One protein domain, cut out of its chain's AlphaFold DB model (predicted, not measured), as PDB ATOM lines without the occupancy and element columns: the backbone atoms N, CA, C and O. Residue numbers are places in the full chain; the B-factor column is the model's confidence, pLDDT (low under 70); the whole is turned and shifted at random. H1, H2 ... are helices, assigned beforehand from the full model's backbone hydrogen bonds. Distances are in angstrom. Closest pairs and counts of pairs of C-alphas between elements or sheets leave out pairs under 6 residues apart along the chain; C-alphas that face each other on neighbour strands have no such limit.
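AT A GLANCE: This is residues 3 to 83 of the 126 residues of an uncharacterized protein of Microbacterium oxydans (UniProt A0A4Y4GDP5). Look first at the longest helix, H6, of which residues 70 to 81, together with residues 82 and 83, stick out as a free arm from a small head of five shorter helices. In that head H2 is in the middle: H5 packs across it, H3 and one part of H4 pack on it, and H1 sits near H2 and H5 without clearly touching either. You will find 81 printed residues with six named helices, H1 to H6 in order along the chain, and no named strand; the class is all helix. The whole is loose, with a radius of gyration of the C-alphas of 15.7 A, and its C-alphas span 54 by 22 by 18 A, the arm making much of the length.

HOW THE PARTS SIT: Start at H6, residues 66 to 81, which touches no helix and is apart from H5, residues 52 to 58. Go from H5 to the hub, H2, residues 11 to 20: they touch, closest at the C-alphas of Gln 13 and Thr 53, 4.9 A apart, at a steep tilt of 44 degrees, opposite ways. H2 also touches H3, residues 25 to 29, closest at the C-alphas of Arg 15 and Leu 25, 5.6 A apart. H4, residues 35 to 47, touches H2 with residues 41 to 45 alone, about perpendicular at 89 degrees; the closest C-alphas are those of Asp 17 and Ile 45, 6.5 A apart. H4 and H5 touch only at the corner by their link, with residues 45 to 46 of H4 alone; the closest C-alphas, of Leu 46 and Val 54, are 6.1 A apart. H1, residues 3 to 9, is close to H2 but not clearly touching, with the C-alphas of Leu 6 and Leu 14 closest at 7.1 A. In H1 to H6 every O i to N i+4 pair is within hydrogen-bond range.

IN THESE COORDINATES: Find C-alpha 66 at (122.727, 133.697, 85.717); from there H6 runs 22.3 A to C-alpha 81 at (101.875, 134.762, 77.822). H4 measures 18.4 A and H2 14.5 A from first to last C-alpha. H1, 10.2 A long, begins at C-alpha 3 at (125.711, 146.157, 106.726); H5 measures 9.9 A and H3 6.4 A.

THE WHOLE: The C-alphas of Lys 32 and Arg 83, 54.2 A apart, are the two farthest apart. Without residues 70 to 83, which stand free, the body of 67 residues spans 37 by 21 by 15 A. The printed part has no cut and no long link. Its mean pLDDT is 89.0, and no printed residue of this model is under 70.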
ATOM      1  N   ILE A   3     124.321 146.640 106.651       75.56
ATOM      2  CA  ILE A   3     125.711 146.157 106.726       75.56
ATOM      3  C   ILE A   3     126.028 145.426 108.047       75.56
ATOM      4  O   ILE A   3     126.540 144.310 107.981       75.56
ATOM      5  N   PRO A   4     125.674 145.944 109.244       80.44
ATOM      6  CA  PRO A   4     125.928 145.219 110.492       80.44
ATOM      7  C   PRO A   4     125.211 143.865 110.578       80.44
ATOM      8  O   PRO A   4     125.742 142.927 111.166       80.44
ATOM      9  N   ALA A   5     124.020 143.742 109.982       81.50
ATOM     10  CA  ALA A   5     123.290 142.478 109.941       81.50
ATOM     11  C   ALA A   5     123.973 141.462 109.012       81.50
ATOM     12  O   ALA A   5     124.115 140.298 109.385       81.50
ATOM     13  N   LEU A   6     124.467 141.906 107.849       84.06
ATOM     14  CA  LEU A   6     125.257 141.067 106.941       84.06
ATOM     15  C   LEU A   6     126.560 140.597 107.597       84.06
ATOM     16  O   LEU A   6     126.886 139.416 107.533       84.06
ATOM     17  N   LEU A   7     127.266 141.490 108.296       84.75
ATOM     18  CA  LEU A   7     128.484 141.149 109.040       84.75
ATOM     19  C   LEU A   7     128.233 140.137 110.162       84.75
ATOM     20  O   LEU A   7     129.102 139.314 110.445       84.75
ATOM     21  N   ARG A   8     127.063 140.197 110.805       86.12
ATOM     22  CA  ARG A   8     126.698 139.308 111.914       86.12
ATOM     23  C   ARG A   8     126.266 137.925 111.436       86.12
ATOM     24  O   ARG A   8     126.717 136.933 111.996       86.12
ATOM     25  N   HIS A   9     125.389 137.860 110.437       86.19
ATOM     26  CA  HIS A   9     124.721 136.612 110.053       86.19
ATOM     27  C   HIS A   9     125.287 135.968 108.782       86.19
ATOM     28  O   HIS A   9     125.160 134.761 108.616       86.19
ATOM     29  N   HIS A  10     125.943 136.742 107.911       89.38
ATOM     30  CA  HIS A  10     126.359 136.313 106.565       89.38
ATOM     31  C   HIS A  10     127.821 136.651 106.259       89.38
ATOM     32  O   HIS A  10     128.191 136.894 105.110       89.38
ATOM     33  N   LYS A  11     128.680 136.685 107.289       89.94
ATOM     34  CA  LYS A  11     130.094 137.079 107.156       89.94
ATOM     35  C   LYS A  11     130.836 136.267 106.091       89.94
ATOM     36  O   LYS A  11     131.645 136.821 105.353       89.94
ATOM     37  N   GLY A  12     130.583 134.957 106.032       90.25
ATOM     38  CA  GLY A  12     131.252 134.055 105.093       90.25
ATOM     39  C   GLY A  12     130.896 134.365 103.641       90.25
ATOM     40  O   GLY A  12     131.784 134.499 102.803       90.25
ATOM     41  N   GLN A  13     129.607 134.552 103.366       92.31
ATOM     42  CA  GLN A  13     129.089 134.874 102.040       92.31
ATOM     43  C   GLN A  13     129.530 136.271 101.598       92.31
ATOM     44  O   GLN A  13     130.041 136.429 100.493       92.31
ATOM     45  N   LEU A  14     129.454 137.250 102.503       91.62
ATOM     46  CA  LEU A  14     129.917 138.609 102.235       91.62
ATOM     47  C   LEU A  14     131.417 138.644 101.919       91.62
ATOM     48  O   LEU A  14     131.834 139.330 100.991       91.62
ATOM     49  N   ARG A  15     132.237 137.878 102.650       93.19
ATOM     50  CA  ARG A  15     133.674 137.750 102.362       93.19
ATOM     51  C   ARG A  15     133.922 137.149 100.980       93.19
ATOM     52  O   ARG A  15     134.821 137.613 100.286       93.19
ATOM     53  N   HIS A  16     133.158 136.126 100.602       92.75
ATOM     54  CA  HIS A  16     133.284 135.485  99.297       92.75
ATOM     55  C   HIS A  16     132.974 136.466  98.158       92.75
ATOM     56  O   HIS A  16     133.760 136.588  97.221       92.75
ATOM     57  N   ASP A  17     131.870 137.207  98.252       93.00
ATOM     58  CA  ASP A  17     131.484 138.139  97.191       93.00
ATOM     59  C   ASP A  17     132.378 139.386  97.144       93.00
ATOM     60  O   ASP A  17     132.727 139.837  96.057       93.00
ATOM     61  N   LEU A  18     132.837 139.901  98.291       91.75
ATOM     62  CA  LEU A  18     133.821 140.992  98.319       91.75
ATOM     63  C   LEU A  18     135.155 140.578  97.688       91.75
ATOM     64  O   LEU A  18     135.757 141.357  96.952       91.75
ATOM     65  N   ALA A  19     135.592 139.334  97.902       90.94
ATOM     66  CA  ALA A  19     136.804 138.825  97.272       90.94
ATOM     67  C   ALA A  19     136.696 138.799  95.735       90.94
ATOM     68  O   ALA A  19     137.693 139.047  95.059       90.94
ATOM     69  N   ARG A  20     135.496 138.574  95.171       89.06
ATOM     70  CA  ARG A  20     135.262 138.625  93.712       89.06
ATOM     71  C   ARG A  20     135.472 140.023  93.129       89.06
ATOM     72  O   ARG A  20     135.896 140.127  91.984       89.06
ATOM     73  N   VAL A  21     135.209 141.072  93.909       87.50
ATOM     74  CA  VAL A  21     135.444 142.475  93.517       87.50
ATOM     75  C   VAL A  21     136.795 143.013  94.011       87.50
ATOM     76  O   VAL A  21     137.058 144.208  93.929       87.50
ATOM     77  N   GLY A  22     137.676 142.138  94.515       87.31
ATOM     78  CA  GLY A  22     139.030 142.499  94.948       87.31
ATOM     79  C   GLY A  22     139.103 143.211  96.300       87.31
ATOM     80  O   GLY A  22     140.126 143.816  96.617       87.31
ATOM     81  N   VAL A  23     138.046 143.140  97.111       89.81
ATOM     82  CA  VAL A  23     137.958 143.829  98.401       89.81
ATOM     83  C   VAL A  23     138.117 142.831  99.539       89.81
ATOM     84  O   VAL A  23     137.437 141.805  99.603       89.81
ATOM     85  N   ASN A  24     139.001 143.141 100.486       90.69
ATOM     86  CA  ASN A  24     139.121 142.352 101.701       90.69
ATOM     87  C   ASN A  24     138.136 142.859 102.761       90.69
ATOM     88  O   ASN A  24     138.168 144.022 103.162       90.69
ATOM     89  N   LEU A  25     137.290 141.960 103.268       87.88
ATOM     90  CA  LEU A  25     136.325 142.270 104.321       87.88
ATOM     91  C   LEU A  25     136.991 142.863 105.578       87.88
ATOM     92  O   LEU A  25     136.413 143.733 106.228       87.88
ATOM     93  N   ASP A  26     138.204 142.418 105.912       89.25
ATOM     94  CA  ASP A  26     138.918 142.910 107.095       89.25
ATOM     95  C   ASP A  26     139.318 144.387 106.976       89.25
ATOM     96  O   ASP A  26     139.428 145.066 107.996       89.25
ATOM     97  N   ASP A  27     139.498 144.907 105.760       87.94
ATOM     98  CA  ASP A  27     139.820 146.322 105.555       87.94
ATOM     99  C   ASP A  27     138.598 147.218 105.810       87.94
ATOM    100  O   ASP A  27     138.747 148.306 106.369       87.94
ATOM    101  N   ILE A  28     137.389 146.720 105.522       85.06
ATOM    102  CA  ILE A  28     136.127 147.389 105.870       85.06
ATOM    103  C   ILE A  28     135.912 147.366 107.387       85.06
ATOM    104  O   ILE A  28     135.575 148.386 107.981       85.06
ATOM    105  N   ILE A  29     136.129 146.213 108.033       85.81
ATOM    106  CA  ILE A  29     135.935 146.058 109.487       85.81
ATOM    107  C   ILE A  29     136.917 146.928 110.281       85.81
ATOM    108  O   ILE A  29     136.559 147.449 111.332       85.81
ATOM    109  N   ARG A  30     138.153 147.080 109.794       87.12
ATOM    110  CA  ARG A  30     139.200 147.899 110.429       87.12
ATOM    111  C   ARG A  30     139.156 149.373 110.013       87.12
ATOM    112  O   ARG A  30     140.128 150.078 110.258       87.12
ATOM    113  N   GLU A  31     138.080 149.809 109.357       82.69
ATOM    114  CA  GLU A  31     137.859 151.202 108.945       82.69
ATOM    115  C   GLU A  31     138.980 151.781 108.060       82.69
ATOM    116  O   GLU A  31     139.209 152.988 108.027       82.69
ATOM    117  N   LYS A  32     139.682 150.932 107.299       87.50
ATOM    118  CA  LYS A  32     140.715 151.390 106.354       87.50
ATOM    119  C   LYS A  32     140.126 151.978 105.073       87.50
ATOM    120  O   LYS A  32     140.814 152.689 104.346       87.50
ATOM    121  N   THR A  33     138.870 151.659 104.780       83.50
ATOM    122  CA  THR A  33     138.088 152.214 103.670       83.50
ATOM    123  C   THR A  33     137.027 153.162 104.202       83.50
ATOM    124  O   THR A  33     136.400 152.882 105.224       83.50
ATOM    125  N   CYS A  34     136.768 154.256 103.483       87.38
ATOM    126  CA  CYS A  34     135.682 155.152 103.853       87.38
ATOM    127  C   CYS A  34     134.317 154.467 103.668       87.38
ATOM    128  O   CYS A  34     134.152 153.557 102.850       87.38
ATOM    129  N   TRP A  35     133.323 154.930 104.428       83.06
ATOM    130  CA  TRP A  35     131.975 154.357 104.421       83.06
ATOM    131  C   TRP A  35     131.344 154.318 103.024       83.06
ATOM    132  O   TRP A  35     130.722 153.321 102.662       83.06
ATOM    133  N   ASN A  36     131.532 155.375 102.229       88.38
ATOM    134  CA  ASN A  36     130.960 155.460 100.886       88.38
ATOM    135  C   ASN A  36     131.537 154.379  99.965       88.38
ATOM    136  O   ASN A  36     130.776 153.659  99.332       88.38
ATOM    137  N   THR A  37     132.857 154.181  99.981       86.81
ATOM    138  CA  THR A  37     133.507 153.124  99.194       86.81
ATOM    139  C   THR A  37     133.052 151.733  99.635       86.81
ATOM    140  O   THR A  37     132.736 150.891  98.800       86.81
ATOM    141  N   ALA A  38     132.948 151.487 100.945       84.56
ATOM    142  CA  ALA A  38     132.427 150.215 101.447       84.56
ATOM    143  C   ALA A  38     130.973 149.971 100.999       84.56
ATOM    144  O   ALA A  38     130.602 148.842 100.666       84.56
ATOM    145  N   TRP A  39     130.151 151.023 100.971       87.31
ATOM    146  CA  TRP A  39     128.773 150.947 100.499       87.31
ATOM    147  C   TRP A  39     128.676 150.669  99.000       87.31
ATOM    148  O   TRP A  39     127.853 149.844  98.608       87.31
ATOM    149  N   ASP A  40     129.520 151.291  98.178       90.25
ATOM    150  CA  ASP A  40     129.531 151.076  96.727       90.25
ATOM    151  C   ASP A  40     129.814 149.607  96.382       90.25
ATOM    152  O   ASP A  40     129.055 148.993  95.630       90.25
ATOM    153  N   HIS A  41     130.804 148.989  97.031       89.19
ATOM    154  CA  HIS A  41     131.094 147.564  96.840       89.19
ATOM    155  C   HIS A  41     129.938 146.658  97.278       89.19
ATOM    156  O   HIS A  41     129.581 145.700  96.593       89.19
ATOM    157  N   ILE A  42     129.314 146.956  98.419       86.94
ATOM    158  CA  ILE A  42     128.173 146.169  98.904       86.94
ATOM    159  C   ILE A  42     126.971 146.336  97.973       86.94
ATOM    160  O   ILE A  42     126.253 145.369  97.719       86.94
ATOM    161  N   ARG A  43     126.761 147.533  97.425       88.75
ATOM    162  CA  ARG A  43     125.702 147.795  96.453       88.75
ATOM    163  C   ARG A  43     125.879 146.954  95.191       88.75
ATOM    164  O   ARG A  43     124.894 146.390  94.723       88.75
ATOM    165  N   GLU A  44     127.094 146.833  94.664       88.88
ATOM    166  CA  GLU A  44     127.373 145.959  93.514       88.88
ATOM    167  C   GLU A  44     127.034 144.496  93.818       88.88
ATOM    168  O   GLU A  44     126.321 143.854  93.047       88.88
ATOM    169  N   ILE A  45     127.444 143.996  94.987       89.56
ATOM    170  CA  ILE A  45     127.137 142.629  95.438       89.56
ATOM    171  C   ILE A  45     125.627 142.392  95.541       89.56
ATOM    172  O   ILE A  45     125.155 141.302  95.227       89.56
ATOM    173  N   LEU A  46     124.859 143.392  95.982       86.38
ATOM    174  CA  LEU A  46     123.401 143.295  96.090       86.38
ATOM    175  C   LEU A  46     122.691 143.324  94.729       86.38
ATOM    176  O   LEU A  46     121.559 142.851  94.631       86.38
ATOM    177  N   HIS A  47     123.329 143.876  93.696       87.94
ATOM    178  CA  HIS A  47     122.803 143.869  92.332       87.94
ATOM    179  C   HIS A  47     123.200 142.619  91.536       87.94
ATOM    180  O   HIS A  47     122.556 142.348  90.522       87.94
ATOM    181  N   ASP A  48     124.201 141.850  91.978       88.25
ATOM    182  CA  ASP A  48     124.582 140.579  91.354       88.25
ATOM    183  C   ASP A  48     123.559 139.470  91.696       88.25
ATOM    184  O   ASP A  48     123.481 139.029  92.847       88.25
ATOM    185  N   PRO A  49     122.801 138.945  90.711       81.62
ATOM    186  CA  PRO A  49     121.843 137.858  90.933       81.62
ATOM    187  C   PRO A  49     122.505 136.541  91.366       81.62
ATOM    188  O   PRO A  49     121.842 135.674  91.934       81.62
ATOM    189  N   SER A  50     123.806 136.393  91.092       88.38
ATOM    190  CA  SER A  50     124.640 135.235  91.436       88.38
ATOM    191  C   SER A  50     125.473 135.443  92.709       88.38
ATOM    192  O   SER A  50     126.392 134.678  93.003       88.38
ATOM    193  N   SER A  51     125.155 136.480  93.485       92.69
ATOM    194  CA  SER A  51     125.788 136.757  94.772       92.69
ATOM    195  C   SER A  51     125.430 135.703  95.820       92.69
ATOM    196  O   SER A  51     124.259 135.363  96.033       92.69
ATOM    197  N   HIS A  52     126.447 135.212  96.529       92.50
ATOM    198  CA  HIS A  52     126.263 134.269  97.635       92.50
ATOM    199  C   HIS A  52     125.550 134.942  98.808       92.50
ATOM    200  O   HIS A  52     124.745 134.320  99.503       92.50
ATOM    201  N   THR A  53     125.817 136.229  99.009       91.38
ATOM    202  CA  THR A  53     125.215 137.069 100.040       91.38
ATOM    203  C   THR A  53     123.732 137.250  99.766       91.38
ATOM    204  O   THR A  53     122.915 137.045 100.663       91.38
ATOM    205  N   VAL A  54     123.364 137.565  98.521       90.50
ATOM    206  CA  VAL A  54     121.957 137.699  98.112       90.50
ATOM    207  C   VAL A  54     121.233 136.365  98.288       90.50
ATOM    208  O   VAL A  54     120.184 136.315  98.933       90.50
ATOM    209  N   ALA A  55     121.817 135.268  97.803       90.88
ATOM    210  CA  ALA A  55     121.242 133.936  97.957       90.88
ATOM    211  C   ALA A  55     121.012 133.561  99.431       90.88
ATOM    212  O   ALA A  55     119.939 133.065  99.776       90.88
ATOM    213  N   ALA A  56     121.968 133.849 100.317       89.50
ATOM    214  CA  ALA A  56     121.836 133.566 101.743       89.50
ATOM    215  C   ALA A  56     120.769 134.435 102.423       89.50
ATOM    216  O   ALA A  56     119.972 133.919 103.206       89.50
ATOM    217  N   VAL A  57     120.690 135.726 102.086       88.38
ATOM    218  CA  VAL A  57     119.670 136.642 102.627       88.38
ATOM    219  C   VAL A  57     118.261 136.209 102.224       88.38
ATOM    220  O   VAL A  57     117.353 136.243 103.054       88.38
ATOM    221  N   HIS A  58     118.079 135.762 100.981       87.19
ATOM    222  CA  HIS A  58     116.799 135.242 100.495       87.19
ATOM    223  C   HIS A  58     116.507 133.802 100.942       87.19
ATOM    224  O   HIS A  58     115.398 133.312 100.728       87.19
ATOM    225  N   GLY A  59     117.471 133.123 101.569       88.31
ATOM    226  CA  GLY A  59     117.345 131.724 101.965       88.31
ATOM    227  C   GLY A  59     117.219 130.781 100.777       88.31
ATOM    228  O   GLY A  59     116.450 129.824 100.820       88.31
ATOM    229  N   HIS A  60     117.928 131.066  99.688       91.81
ATOM    230  CA  HIS A  60     118.014 130.149  98.564       91.81
ATOM    231  C   HIS A  60     118.709 128.845  98.982       91.81
ATOM    232  O   HIS A  60     119.617 128.839  99.811       91.81
ATOM    233  N   ARG A  61     118.285 127.726  98.391       90.50
ATOM    234  CA  ARG A  61     118.875 126.398  98.637       90.50
ATOM    235  C   ARG A  61     120.306 126.295  98.108       90.50
ATOM    236  O   ARG A  61     121.109 125.550  98.653       90.50
ATOM    237  N   TYR A  62     120.589 127.017  97.032       91.81
ATOM    238  CA  TYR A  62     121.890 127.132  96.382       91.81
ATOM    239  C   TYR A  62     121.967 128.484  95.664       91.81
ATOM    240  O   TYR A  62     120.954 129.171  95.517       91.81
ATOM    241  N   VAL A  63     123.166 128.875  95.232       92.75
ATOM    242  CA  VAL A  63     123.366 130.085  94.424       92.75
ATOM    243  C   VAL A  63     123.033 129.751  92.969       92.75
ATOM    244  O   VAL A  63     123.749 128.943  92.374       92.75
ATOM    245  N   PRO A  64     121.952 130.304  92.396       92.31
ATOM    246  CA  PRO A  64     121.591 130.005  91.018       92.31
ATOM    247  C   PRO A  64     122.578 130.652  90.045       92.31
ATOM    248  O   PRO A  64     123.098 131.746  90.286       92.31
ATOM    249  N   SER A  65     122.817 129.987  88.917       91.81
ATOM    250  CA  SER A  65     123.619 130.589  87.847       91.81
ATOM    251  C   SER A  65     122.811 131.663  87.099       91.81
ATOM    252  O   SER A  65     121.592 131.528  86.975       91.81
ATOM    253  N   PRO A  66     123.446 132.699  86.517       90.00
ATOM    254  CA  PRO A  66     122.727 133.697  85.717       90.00
ATOM    255  C   PRO A  66     121.914 133.088  84.565       90.00
ATOM    256  O   PRO A  66     120.815 133.552  84.264       90.00
ATOM    257  N   ALA A  67     122.430 132.018  83.950       90.50
ATOM    258  CA  ALA A  67     121.747 131.300  82.878       90.50
ATOM    259  C   ALA A  67     120.478 130.595  83.377       90.50
ATOM    260  O   ALA A  67     119.445 130.631  82.715       90.50
ATOM    261  N   GLU A  68     120.540 129.993  84.562       92.38
ATOM    262  CA  GLU A  68     119.397 129.338  85.194       92.38
ATOM    263  C   GLU A  68     118.306 130.347  85.576       92.38
ATOM    264  O   GLU A  68     117.125 130.107  85.318       92.38
ATOM    265  N   ILE A  69     118.698 131.506  86.120       91.81
ATOM    266  CA  ILE A  69     117.772 132.606  86.420       91.81
ATOM    267  C   ILE A  69     117.045 133.044  85.147       91.81
ATOM    268  O   ILE A  69     115.814 133.082  85.125       91.81
ATOM    269  N   ALA A  70     117.803 133.306  84.080       92.38
ATOM    270  CA  ALA A  70     117.260 133.732  82.796       92.38
ATOM    271  C   ALA A  70     116.336 132.674  82.172       92.38
ATOM    272  O   ALA A  70     115.250 133.013  81.704       92.38
ATOM    273  N   ALA A  71     116.723 131.396  82.200       93.75
ATOM    274  CA  ALA A  71     115.901 130.304  81.683       93.75
ATOM    275  C   ALA A  71     114.545 130.234  82.400       93.75
ATOM    276  O   ALA A  71     113.504 130.062  81.765       93.75
ATOM    277  N   TRP A  72     114.538 130.432  83.719       93.94
ATOM    278  CA  TRP A  72     113.305 130.407  84.497       93.94
ATOM    279  C   TRP A  72     112.459 131.672  84.327       93.94
ATOM    280  O   TRP A  72     111.232 131.593  84.338       93.94
ATOM    281  N   ASP A  73     113.089 132.830  84.112       92.62
ATOM    282  CA  ASP A  73     112.389 134.067  83.743       92.62
ATOM    283  C   ASP A  73     111.695 133.942  82.384       92.62
ATOM    284  O   ASP A  73     110.562 134.400  82.226       92.62
ATOM    285  N   ILE A  74     112.349 133.305  81.408       94.12
ATOM    286  CA  ILE A  74     111.759 133.006  80.098       94.12
ATOM    287  C   ILE A  74     110.580 132.049  80.272       94.12
ATOM    288  O   ILE A  74     109.481 132.364  79.821       94.12
ATOM    289  N   HIS A  75     110.771 130.948  81.002       92.19
ATOM    290  CA  HIS A  75     109.709 129.980  81.267       92.19
ATOM    291  C   HIS A  75     108.482 130.625  81.933       92.19
ATOM    292  O   HIS A  75     107.347 130.432  81.495       92.19
ATOM    293  N   GLU A  76     108.689 131.451  82.963       92.75
ATOM    294  CA  GLU A  76     107.604 132.167  83.637       92.75
ATOM    295  C   GLU A  76     106.872 133.123  82.683       92.75
ATOM    296  O   GLU A  76     105.639 133.208  82.719       92.75
ATOM    297  N   ARG A  77     107.603 133.826  81.810       90.94
ATOM    298  CA  ARG A  77     107.008 134.708  80.796       90.94
ATOM    299  C   ARG A  77     106.195 133.930  79.773       90.94
ATOM    300  O   ARG A  77     105.082 134.348  79.476       90.94
ATOM    301  N   GLU A  78     106.700 132.808  79.273       92.81
ATOM    302  CA  GLU A  78     106.000 131.958  78.302       92.81
ATOM    303  C   GLU A  78     104.689 131.412  78.874       92.81
ATOM    304  O   GLU A  78     103.633 131.536  78.250       92.81
ATOM    305  N   MET A  79     104.724 130.893  80.102       91.25
ATOM    306  CA  MET A  79     103.528 130.384  80.779       91.25
ATOM    307  C   MET A  79     102.495 131.484  81.042       91.25
ATOM    308  O   MET A  79     101.292 131.256  80.916       91.25
ATOM    309  N   ASN A  80     102.942 132.696  81.377       91.56
ATOM    310  CA  ASN A  80     102.042 133.832  81.568       91.56
ATOM    311  C   ASN A  80     101.551 134.449  80.250       91.56
ATOM    312  O   ASN A  80     100.469 135.035  80.238       91.56
ATOM    313  N   ALA A  81     102.297 134.319  79.150       89.31
ATOM    314  CA  ALA A  81     101.875 134.762  77.822       89.31
ATOM    315  C   ALA A  81     100.741 133.892  77.263       89.31
ATOM    316  O   ALA A  81      99.857 134.397  76.576       89.31
ATOM    317  N   GLN A  82     100.720 132.607  77.619       88.81
ATOM    318  CA  GLN A  82      99.650 131.667  77.263       88.81
ATOM    319  C   GLN A  82      98.380 131.831  78.114       88.81
ATOM    320  O   GLN A  82      97.407 131.097  77.929       88.81
ATOM    321  N   ARG A  83      98.353 132.775  79.064       86.25
ATOM    322  CA  ARG A  83      97.185 132.967  79.927       86.25
ATOM    323  C   ARG A  83      96.002 133.540  79.135       86.25
ATOM    324  O   ARG A  83      96.163 134.408  78.279       86.25
TER     325      ARG A  83